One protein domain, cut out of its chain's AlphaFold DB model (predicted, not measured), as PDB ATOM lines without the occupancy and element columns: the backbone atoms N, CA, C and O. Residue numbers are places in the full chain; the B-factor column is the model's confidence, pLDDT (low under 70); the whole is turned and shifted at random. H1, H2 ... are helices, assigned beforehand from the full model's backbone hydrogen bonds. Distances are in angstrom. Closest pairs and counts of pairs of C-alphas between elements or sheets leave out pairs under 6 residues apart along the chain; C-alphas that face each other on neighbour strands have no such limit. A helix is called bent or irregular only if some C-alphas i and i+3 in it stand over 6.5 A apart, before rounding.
ATOM      1  N   TYR A 212       4.563 -32.334  21.079       68.81
ATOM      2  CA  TYR A 212       4.408 -32.021  19.667       68.81
ATOM      3  C   TYR A 212       5.607 -31.178  19.180       68.81
ATOM      4  O   TYR A 212       6.058 -30.287  19.904       68.81
ATOM      5  N   PRO A 213       6.172 -31.442  17.981       68.69
ATOM      6  CA  PRO A 213       5.724 -32.401  16.962       68.69
ATOM      7  C   PRO A 213       6.195 -33.856  17.166       68.69
ATOM      8  O   PRO A 213       5.696 -34.751  16.483       68.69
ATOM      9  N   SER A 214       7.122 -34.125  18.095       73.50
ATOM     10  CA  SER A 214       7.842 -35.408  18.213       73.50
ATOM     11  C   SER A 214       6.951 -36.651  18.237       73.50
ATOM     12  O   SER A 214       7.255 -37.634  17.561       73.50
ATOM     13  N   ASN A 215       5.846 -36.632  18.982       75.31
ATOM     14  CA  ASN A 215       5.038 -37.837  19.176       75.31
ATOM     15  C   ASN A 215       4.199 -38.170  17.936       75.31
ATOM     16  O   ASN A 215       4.026 -39.342  17.617       75.31
ATOM     17  N   VAL A 216       3.748 -37.155  17.193       73.00
ATOM     18  CA  VAL A 216       3.028 -37.342  15.923       73.00
ATOM     19  C   VAL A 216       3.973 -37.870  14.841       73.00
ATOM     20  O   VAL A 216       3.600 -38.751  14.075       73.00
ATOM     21  N   LEU A 217       5.241 -37.458  14.852       70.69
ATOM     22  CA  LEU A 217       6.268 -38.021  13.969       70.69
ATOM     23  C   LEU A 217       6.579 -39.485  14.273       70.69
ATOM     24  O   LEU A 217       6.725 -40.293  13.354       70.69
ATOM     25  N   ARG A 218       6.639 -39.846  15.559       80.56
ATOM     26  CA  ARG A 218       6.750 -41.245  15.980       80.56
ATOM     27  C   ARG A 218       5.525 -42.054  15.546       80.56
ATOM     28  O   ARG A 218       5.713 -43.142  15.006       80.56
ATOM     29  N   GLU A 219       4.312 -41.510  15.708       82.12
ATOM     30  CA  GLU A 219       3.044 -42.129  15.279       82.12
ATOM     31  C   GLU A 219       3.072 -42.411  13.773       82.12
ATOM     32  O   GLU A 219       2.907 -43.557  13.359       82.12
ATOM     33  N   ILE A 220       3.403 -41.410  12.953       73.75
ATOM     34  CA  ILE A 220       3.399 -41.555  11.493       73.75
ATOM     35  C   ILE A 220       4.538 -42.459  10.999       73.75
ATOM     36  O   ILE A 220       4.355 -43.198  10.031       73.75
ATOM     37  N   ARG A 221       5.698 -42.482  11.671       80.00
ATOM     38  CA  ARG A 221       6.756 -43.450  11.337       80.00
ATOM     39  C   ARG A 221       6.305 -44.884  11.621       80.00
ATOM     40  O   ARG A 221       6.520 -45.745  10.777       80.00
ATOM     41  N   VAL A 222       5.648 -45.136  12.757       83.44
ATOM     42  CA  VAL A 222       5.079 -46.459  13.083       83.44
ATOM     43  C   VAL A 222       3.977 -46.828  12.087       83.44
ATOM     44  O   VAL A 222       3.975 -47.949  11.581       83.44
ATOM     45  N   GLU A 223       3.102 -45.887  11.712       82.69
ATOM     46  CA  GLU A 223       2.124 -46.093  10.635       82.69
ATOM     47  C   GLU A 223       2.792 -46.497   9.315       82.69
ATOM     48  O   GLU A 223       2.382 -47.476   8.694       82.69
ATOM     49  N   ALA A 224       3.821 -45.767   8.877       74.94
ATOM     50  CA  ALA A 224       4.519 -46.036   7.623       74.94
ATOM     51  C   ALA A 224       5.208 -47.411   7.627       74.94
ATOM     52  O   ALA A 224       5.106 -48.154   6.649       74.94
ATOM     53  N   GLU A 225       5.858 -47.777   8.733       79.44
ATOM     54  CA  GLU A 225       6.508 -49.082   8.888       79.44
ATOM     55  C   GLU A 225       5.487 -50.234   8.913       79.44
ATOM     56  O   GLU A 225       5.688 -51.248   8.242       79.44
ATOM     57  N   LEU A 226       4.327 -50.064   9.558       81.69
ATOM     58  CA  LEU A 226       3.237 -51.047   9.495       81.69
ATOM     59  C   LEU A 226       2.622 -51.157   8.086       81.69
ATOM     60  O   LEU A 226       2.354 -52.269   7.616       81.69
ATOM     61  N   ARG A 227       2.447 -50.038   7.361       76.81
ATOM     62  CA  ARG A 227       1.944 -50.050   5.968       76.81
ATOM     63  C   ARG A 227       2.895 -50.746   4.992       76.81
ATOM     64  O   ARG A 227       2.408 -51.322   4.024       76.81
ATOM     65  N   ARG A 228       4.212 -50.746   5.247       70.56
ATOM     66  CA  ARG A 228       5.211 -51.489   4.444       70.56
ATOM     67  C   ARG A 228       5.070 -53.011   4.540       70.56
ATOM     68  O   ARG A 228       5.514 -53.713   3.637       70.56
ATOM     69  N   ILE A 229       4.486 -53.524   5.625       73.31
ATOM     70  CA  ILE A 229       4.277 -54.968   5.831       73.31
ATOM     71  C   ILE A 229       2.872 -55.402   5.406       73.31
ATOM     72  O   ILE A 229       2.692 -56.533   4.947       73.31
ATOM     73  N   GLY A 230       1.890 -54.512   5.563       69.44
ATOM     74  CA  GLY A 230       0.526 -54.694   5.079       69.44
ATOM     75  C   GLY A 230       0.327 -54.271   3.618       69.44
ATOM     76  O   GLY A 230       1.253 -54.218   2.814       69.44
ATOM     77  N   LYS A 231      -0.925 -53.948   3.268       73.69
ATOM     78  CA  LYS A 231      -1.261 -53.307   1.989       73.69
ATOM     79  C   LYS A 231      -1.008 -51.799   2.109       73.69
ATOM     80  O   LYS A 231      -1.571 -51.174   3.008       73.69
ATOM     81  N   LEU A 232      -0.247 -51.223   1.174       60.72
ATOM     82  CA  LEU A 232       0.221 -49.822   1.197       60.72
ATOM     83  C   LEU A 232      -0.884 -48.781   1.480       60.72
ATOM     84  O   LEU A 232      -0.648 -47.789   2.167       60.72
ATOM     85  N   PHE A 233      -2.094 -49.029   0.968       67.12
ATOM     86  CA  PHE A 233      -3.248 -48.123   1.027       67.12
ATOM     87  C   PHE A 233      -4.365 -48.583   1.985       67.12
ATOM     88  O   PHE A 233      -5.500 -48.114   1.886       67.12
ATOM     89  N   ARG A 234      -4.094 -49.511   2.917       76.81
ATOM     90  CA  ARG A 234      -5.122 -49.954   3.877       76.81
ATOM     91  C   ARG A 234      -5.444 -48.848   4.887       76.81
ATOM     92  O   ARG A 234      -4.543 -48.241   5.458       76.81
ATOM     93  N   ARG A 235      -6.732 -48.643   5.181       81.31
ATOM     94  CA  ARG A 235      -7.153 -47.882   6.369       81.31
ATOM     95  C   ARG A 235      -6.846 -48.712   7.625       81.31
ATOM     96  O   ARG A 235      -7.169 -49.899   7.670       81.31
ATOM     97  N   PHE A 236      -6.222 -48.093   8.626       80.00
ATOM     98  CA  PHE A 236      -6.019 -48.697   9.947       80.00
ATOM     99  C   PHE A 236      -7.312 -48.683  10.764       80.00
ATOM    100  O   PHE A 236      -8.076 -47.712  10.705       80.00
ATOM    101  N   SER A 237      -7.540 -49.737  11.549       86.44
ATOM    102  CA  SER A 237      -8.659 -49.791  12.495       86.44
ATOM    103  C   SER A 237      -8.430 -48.855  13.695       86.44
ATOM    104  O   SER A 237      -7.322 -48.369  13.933       86.44
ATOM    105  N   SER A 238      -9.480 -48.606  14.487       84.75
ATOM    106  CA  SER A 238      -9.352 -47.821  15.729       84.75
ATOM    107  C   SER A 238      -8.381 -48.477  16.727       84.75
ATOM    108  O   SER A 238      -7.552 -47.799  17.333       84.75
ATOM    109  N   GLN A 239      -8.417 -49.813  16.823       85.56
ATOM    110  CA  GLN A 239      -7.516 -50.594  17.675       85.56
ATOM    111  C   GLN A 239      -6.061 -50.486  17.203       85.56
ATOM    112  O   GLN A 239      -5.179 -50.211  18.013       85.56
ATOM    113  N   GLU A 240      -5.808 -50.594  15.896       83.56
ATOM    114  CA  GLU A 240      -4.460 -50.431  15.340       83.56
ATOM    115  C   GLU A 240      -3.918 -49.024  15.592       83.56
ATOM    116  O   GLU A 240      -2.785 -48.881  16.033       83.56
ATOM    117  N   ARG A 241      -4.739 -47.982  15.415       84.62
ATOM    118  CA  ARG A 241      -4.354 -46.598  15.748       84.62
ATOM    119  C   ARG A 241      -4.039 -46.413  17.232       84.62
ATOM    120  O   ARG A 241      -3.119 -45.670  17.566       84.62
ATOM    121  N   SER A 242      -4.771 -47.075  18.128       84.69
ATOM    122  CA  SER A 242      -4.457 -47.039  19.563       84.69
ATOM    123  C   SER A 242      -3.114 -47.716  19.871       84.69
ATOM    124  O   SER A 242      -2.332 -47.192  20.662       84.69
ATOM    125  N   GLU A 243      -2.797 -48.805  19.167       86.06
ATOM    126  CA  GLU A 243      -1.541 -49.544  19.300       86.06
ATOM    127  C   GLU A 243      -0.349 -48.764  18.717       86.06
ATOM    128  O   GLU A 243       0.675 -48.606  19.378       86.06
ATOM    129  N   ILE A 244      -0.521 -48.156  17.538       87.00
ATOM    130  CA  ILE A 244       0.430 -47.216  16.926       87.00
ATOM    131  C   ILE A 244       0.772 -46.090  17.913       87.00
ATOM    132  O   ILE A 244       1.946 -45.801  18.143       87.00
ATOM    133  N   ARG A 245      -0.237 -45.479  18.553       84.19
ATOM    134  CA  ARG A 245      -0.023 -44.445  19.582       84.19
ATOM    135  C   ARG A 245       0.666 -44.989  20.825       84.19
ATOM    136  O   ARG A 245       1.481 -44.269  21.398       84.19
ATOM    137  N   ARG A 246       0.357 -46.215  21.252       87.12
ATOM    138  CA  ARG A 246       1.009 -46.867  22.398       87.12
ATOM    139  C   ARG A 246       2.508 -47.033  22.147       87.12
ATOM    140  O   ARG A 246       3.305 -46.641  22.991       87.12
ATOM    141  N   ILE A 247       2.879 -47.510  20.960       86.69
ATOM    142  CA  ILE A 247       4.272 -47.672  20.522       86.69
ATOM    143  C   ILE A 247       4.962 -46.306  20.359       86.69
ATOM    144  O   ILE A 247       6.069 -46.105  20.850       86.69
ATOM    145  N   ALA A 248       4.306 -45.339  19.715       84.44
ATOM    146  CA  ALA A 248       4.870 -44.016  19.439       84.44
ATOM    147  C   ALA A 248       5.128 -43.162  20.694       84.44
ATOM    148  O   ALA A 248       6.106 -42.412  20.741       84.44
ATOM    149  N   ASN A 249       4.256 -43.269  21.701       82.38
ATOM    150  CA  ASN A 249       4.419 -42.596  22.994       82.38
ATOM    151  C   ASN A 249       5.214 -43.437  24.013       82.38
ATOM    152  O   ASN A 249       5.522 -42.932  25.089       82.38
ATOM    153  N   GLY A 250       5.533 -44.696  23.698       83.44
ATOM    154  CA  GLY A 250       6.301 -45.584  24.565       83.44
ATOM    155  C   GLY A 250       7.770 -45.174  24.682       83.44
ATOM    156  O   GLY A 250       8.355 -44.604  23.755       83.44
ATOM    157  N   VAL A 251       8.380 -45.501  25.823       83.69
ATOM    158  CA  VAL A 251       9.826 -45.326  26.052       83.69
ATOM    159  C   VAL A 251      10.621 -46.216  25.086       83.69
ATOM    160  O   VAL A 251      11.580 -45.765  24.462       83.69
ATOM    161  N   ASP A 252      10.127 -47.433  24.847       85.88
ATOM    162  CA  ASP A 252      10.753 -48.456  24.003       85.88
ATOM    163  C   ASP A 252      10.620 -48.208  22.490       85.88
ATOM    164  O   ASP A 252      10.916 -49.095  21.694       85.88
ATOM    165  N   TYR A 253      10.197 -47.017  22.050       85.94
ATOM    166  CA  TYR A 253      10.003 -46.681  20.631       85.94
ATOM    167  C   TYR A 253      11.204 -47.062  19.738       85.94
ATOM    168  O   TYR A 253      11.038 -47.653  18.669       85.94
ATOM    169  N   HIS A 254      12.424 -46.744  20.182       84.31
ATOM    170  CA  HIS A 254      13.653 -47.049  19.439       84.31
ATOM    171  C   HIS A 254      14.001 -48.545  19.457       84.31
ATOM    172  O   HIS A 254      14.499 -49.072  18.460       84.31
ATOM    173  N   PHE A 255      13.697 -49.238  20.558       87.56
ATOM    174  CA  PHE A 255      13.862 -50.684  20.663       87.56
ATOM    175  C   PHE A 255      12.871 -51.407  19.742       87.56
ATOM    176  O   PHE A 255      13.285 -52.232  18.929       87.56
ATOM    177  N   TRP A 256      11.591 -51.015  19.772       91.62
ATOM    178  CA  TRP A 256      10.553 -51.520  18.874       91.62
ATOM    179  C   TRP A 256      10.936 -51.336  17.405       91.62
ATOM    180  O   TRP A 256      10.863 -52.293  16.641       91.62
ATOM    181  N   LEU A 257      11.399 -50.144  17.008       85.88
ATOM    182  CA  LEU A 257      11.784 -49.874  15.617       85.88
ATOM    183  C   LEU A 257      12.942 -50.779  15.163       85.88
ATOM    184  O   LEU A 257      12.877 -51.367  14.085       85.88
ATOM    185  N   THR A 258      13.961 -50.941  16.013       86.06
ATOM    186  CA  THR A 258      15.108 -51.828  15.756       86.06
ATOM    187  C   THR A 258      14.670 -53.293  15.621       86.06
ATOM    188  O   THR A 258      15.018 -53.950  14.639       86.06
ATOM    189  N   GLN A 259      13.846 -53.793  16.548       84.75
ATOM    190  CA  GLN A 259      13.307 -55.163  16.535       84.75
ATOM    191  C   GLN A 259      12.382 -55.427  15.337       84.75
ATOM    192  O   GLN A 259      12.421 -56.495  14.722       84.75
ATOM    193  N   PHE A 260      11.568 -54.442  14.960       85.81
ATOM    194  CA  PHE A 260      10.684 -54.507  13.800       85.81
ATOM    195  C   PHE A 260      11.487 -54.607  12.498       85.81
ATOM    196  O   PHE A 260      11.207 -55.461  11.652       85.81
ATOM    197  N   HIS A 261      12.542 -53.796  12.353       83.44
ATOM    198  CA  HIS A 261      13.466 -53.904  11.222       83.44
ATOM    199  C   HIS A 261      14.182 -55.258  11.199       83.44
ATOM    200  O   HIS A 261      14.199 -55.884  10.141       83.44
ATOM    201  N   GLN A 262      14.690 -55.753  12.336       84.31
ATOM    202  CA  GLN A 262      15.355 -57.064  12.449       84.31
ATOM    203  C   GLN A 262      14.435 -58.239  12.073       84.31
ATOM    204  O   GLN A 262      14.826 -59.123  11.309       84.31
ATOM    205  N   THR A 263      13.181 -58.216  12.525       85.00
ATOM    206  CA  THR A 263      12.192 -59.270  12.232       85.00
ATOM    207  C   THR A 263      11.786 -59.283  10.751       85.00
ATOM    208  O   THR A 263      11.427 -60.322  10.191       85.00
ATOM    209  N   HIS A 264      11.864 -58.133  10.072       81.44
ATOM    210  CA  HIS A 264      11.346 -57.957   8.714       81.44
ATOM    211  C   HIS A 264      12.406 -57.608   7.655       81.44
ATOM    212  O   HIS A 264      12.037 -57.314   6.512       81.44
ATOM    213  N   VAL A 265      13.707 -57.749   7.964       80.06
ATOM    214  CA  VAL A 265      14.848 -57.450   7.061       80.06
ATOM    215  C   VAL A 265      14.641 -58.006   5.653       80.06
ATOM    216  O   VAL A 265      14.846 -57.294   4.674       80.06
ATOM    217  N   ARG A 266      14.211 -59.270   5.519       75.62
ATOM    218  CA  ARG A 266      14.031 -59.912   4.201       75.62
ATOM    219  C   ARG A 266      12.937 -59.242   3.357       75.62
ATOM    220  O   ARG A 266      13.111 -59.123   2.147       75.62
ATOM    221  N   ARG A 267      11.836 -58.781   3.969       72.69
ATOM    222  CA  ARG A 267      10.781 -58.028   3.261       72.69
ATOM    223  C   ARG A 267      11.235 -56.604   2.959       72.69
ATOM    224  O   ARG A 267      11.069 -56.168   1.827       72.69
ATOM    225  N   LEU A 268      11.882 -55.935   3.916       72.62
ATOM    226  CA  LEU A 268      12.447 -54.594   3.735       72.62
ATOM    227  C   LEU A 268      13.450 -54.559   2.574       72.62
ATOM    228  O   LEU A 268      13.273 -53.762   1.656       72.62
ATOM    229  N   ARG A 269      14.420 -55.487   2.534       78.38
ATOM    230  CA  ARG A 269      15.384 -55.623   1.425       78.38
ATOM    231  C   ARG A 269      14.695 -55.849   0.077       78.38
ATOM    232  O   ARG A 269      15.059 -55.188  -0.886       78.38
ATOM    233  N   ARG A 270      13.671 -56.712   0.003       77.94
ATOM    234  CA  ARG A 270      12.889 -56.925  -1.232       77.94
ATOM    235  C   ARG A 270      12.109 -55.675  -1.654       77.94
ATOM    236  O   ARG A 270      12.136 -55.331  -2.828       77.94
ATOM    237  N   SER A 271      11.467 -54.969  -0.720       69.62
ATOM    238  CA  SER A 271      10.745 -53.723  -1.024       69.62
ATOM    239  C   SER A 271      11.676 -52.587  -1.449       69.62
ATOM    240  O   SER A 271      11.323 -51.814  -2.331       69.62
ATOM    241  N   LEU A 272      12.875 -52.512  -0.864       76.81
ATOM    242  CA  LEU A 272      13.889 -51.525  -1.216       76.81
ATOM    243  C   LEU A 272      14.506 -51.843  -2.578       76.81
ATOM    244  O   LEU A 272      14.620 -50.944  -3.396       76.81
ATOM    245  N   LEU A 273      14.819 -53.110  -2.861       77.12
ATOM    246  CA  LEU A 273      15.293 -53.541  -4.176       77.12
ATOM    247  C   LEU A 273      14.235 -53.295  -5.264       77.12
ATOM    248  O   LEU A 273      14.574 -52.783  -6.324       77.12
ATOM    249  N   PHE A 274      12.954 -53.561  -4.989       78.12
ATOM    250  CA  PHE A 274      11.862 -53.206  -5.901       78.12
ATOM    251  C   PHE A 274      11.739 -51.688  -6.094       78.12
ATOM    252  O   PHE A 274      11.631 -51.230  -7.224       78.12
ATOM    253  N   ALA A 275      11.810 -50.893  -5.021       72.38
ATOM    254  CA  ALA A 275      11.778 -49.435  -5.125       72.38
ATOM    255  C   ALA A 275      12.981 -48.884  -5.911       72.38
ATOM    256  O   ALA A 275      12.804 -47.977  -6.719       72.38
ATOM    257  N   VAL A 276      14.177 -49.454  -5.730       76.12
ATOM    258  CA  VAL A 276      15.383 -49.114  -6.503       76.12
ATOM    259  C   VAL A 276      15.199 -49.489  -7.972       76.12
ATOM    260  O   VAL A 276      15.412 -48.632  -8.818       76.12
ATOM    261  N   LEU A 277      14.722 -50.699  -8.289       80.12
ATOM    262  CA  LEU A 277      14.424 -51.110  -9.667       80.12
ATOM    263  C   LEU A 277      13.389 -50.195 -10.330       80.12
ATOM    264  O   LEU A 277      13.632 -49.712 -11.427       80.12
ATOM    265  N   VAL A 278      12.278 -49.891  -9.656       78.75
ATOM    266  CA  VAL A 278      11.266 -48.941 -10.147       78.75
ATOM    267  C   VAL A 278      11.870 -47.547 -10.353       78.75
ATOM    268  O   VAL A 278      11.616 -46.922 -11.379       78.75
ATOM    269  N   THR A 279      12.716 -47.071  -9.433       75.44
ATOM    270  CA  THR A 279      13.410 -45.778  -9.577       75.44
ATOM    271  C   THR A 279      14.377 -45.781 -10.762       75.44
ATOM    272  O   THR A 279      14.426 -44.796 -11.495       75.44
ATOM    273  N   ILE A 280      15.105 -46.880 -10.983       78.56
ATOM    274  CA  ILE A 280      15.978 -47.077 -12.147       78.56
ATOM    275  C   ILE A 280      15.136 -47.084 -13.422       78.56
ATOM    276  O   ILE A 280      15.437 -46.313 -14.319       78.56
ATOM    277  N   MET A 281      14.037 -47.843 -13.492       74.69
ATOM    278  CA  MET A 281      13.161 -47.839 -14.670       74.69
ATOM    279  C   MET A 281      12.615 -46.436 -14.966       74.69
ATOM    280  O   MET A 281      12.761 -45.969 -16.089       74.69
ATOM    281  N   PHE A 282      12.097 -45.704 -13.974       73.50
ATOM    282  CA  PHE A 282      11.649 -44.316 -14.171       73.50
ATOM    283  C   PHE A 282      12.778 -43.326 -14.516       73.50
ATOM    284  O   PHE A 282      12.498 -42.299 -15.128       73.50
ATOM    285  N   ARG A 283      14.040 -43.611 -14.163       69.25
ATOM    286  CA  ARG A 283      15.220 -42.828 -14.584       69.25
ATOM    287  C   ARG A 283      15.761 -43.229 -15.959       69.25
ATOM    288  O   ARG A 283      16.332 -42.381 -16.633       69.25
ATOM    289  N   CYS A 284      15.573 -44.478 -16.375       62.72
ATOM    290  CA  CYS A 284      16.003 -44.997 -17.671       62.72
ATOM    291  C   CYS A 284      14.963 -44.763 -18.774       62.72
ATOM    292  O   CYS A 284      15.352 -44.614 -19.922       62.72
ATOM    293  N   ILE A 285      13.668 -44.668 -18.449       62.22
ATOM    294  CA  ILE A 285      12.602 -44.309 -19.400       62.22
ATOM    295  C   ILE A 285      12.893 -42.992 -20.153       62.22
ATOM    296  O   ILE A 285      12.855 -43.041 -21.380       62.22
ATOM    297  N   PRO A 286      13.246 -41.858 -19.502       56.50
ATOM    298  CA  PRO A 286      13.617 -40.644 -20.233       56.50
ATOM    299  C   PRO A 286      14.898 -40.825 -21.061       56.50
ATOM    300  O   PRO A 286      14.965 -40.365 -22.189       56.50
ATOM    301  N   LEU A 287      15.877 -41.587 -20.562       52.59
ATOM    302  CA  LEU A 287      17.104 -41.912 -21.300       52.59
ATOM    303  C   LEU A 287      16.830 -42.718 -22.584       52.59
ATOM    304  O   LEU A 287      17.481 -42.496 -23.599       52.59
ATOM    305  N   VAL A 288      15.849 -43.626 -22.563       54.09
ATOM    306  CA  VAL A 288      15.417 -44.369 -23.756       54.09
ATOM    307  C   VAL A 288      14.605 -43.476 -24.696       54.09
ATOM    308  O   VAL A 288      14.814 -43.565 -25.901       54.09
TER     309      VAL A 288
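This is residues 212 to 288 of the 380 residues of an uncharacterized protein of Patescibacteria group bacterium (UniProt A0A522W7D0). H1 and the end of H2 pack together at a steep angle, H3a runs near H1 in almost its direction, and from this body residues 272 to 288 of H3b stick out as a long arm. The printed part has 77 residues, 64 of them in the named helices H1, H2 and bent H3, in that order along the chain, with no named strand; the class is all helix. The whole is loose, radius of gyration of the C-alphas 15.5 A, spanning 49 by 24 by 23 A.

H1, residues 214 to 229, touches residues 244 to 249 of H2, residues 238 to 249, at a steep tilt of 55 degrees, opposite ways; the closest C-alphas, of Arg 218 and Ala 248, are 4.8 A apart. H3, residues 253 to 288, one helix by its hydrogen bonds, is bent: C-alphas 263 and 266 are 8.3 A apart, and arms H3a, 253 to 263, and H3b, 266 to 288, are about perpendicular at 81 degrees. O i to N i+4 pairs are within hydrogen-bond range throughout H2 and H3a, 11 of 12 in H1, 17 of 19 in H3b.

H1 begins at C-alpha 214, (7.842, -35.408, 18.213). H3b, 32.0 A long, ends at C-alpha 288, (15.417, -44.369, -23.756).

The printed part has no cut and no long link. Residues 283 to 288 are among 12 with pLDDT under 70.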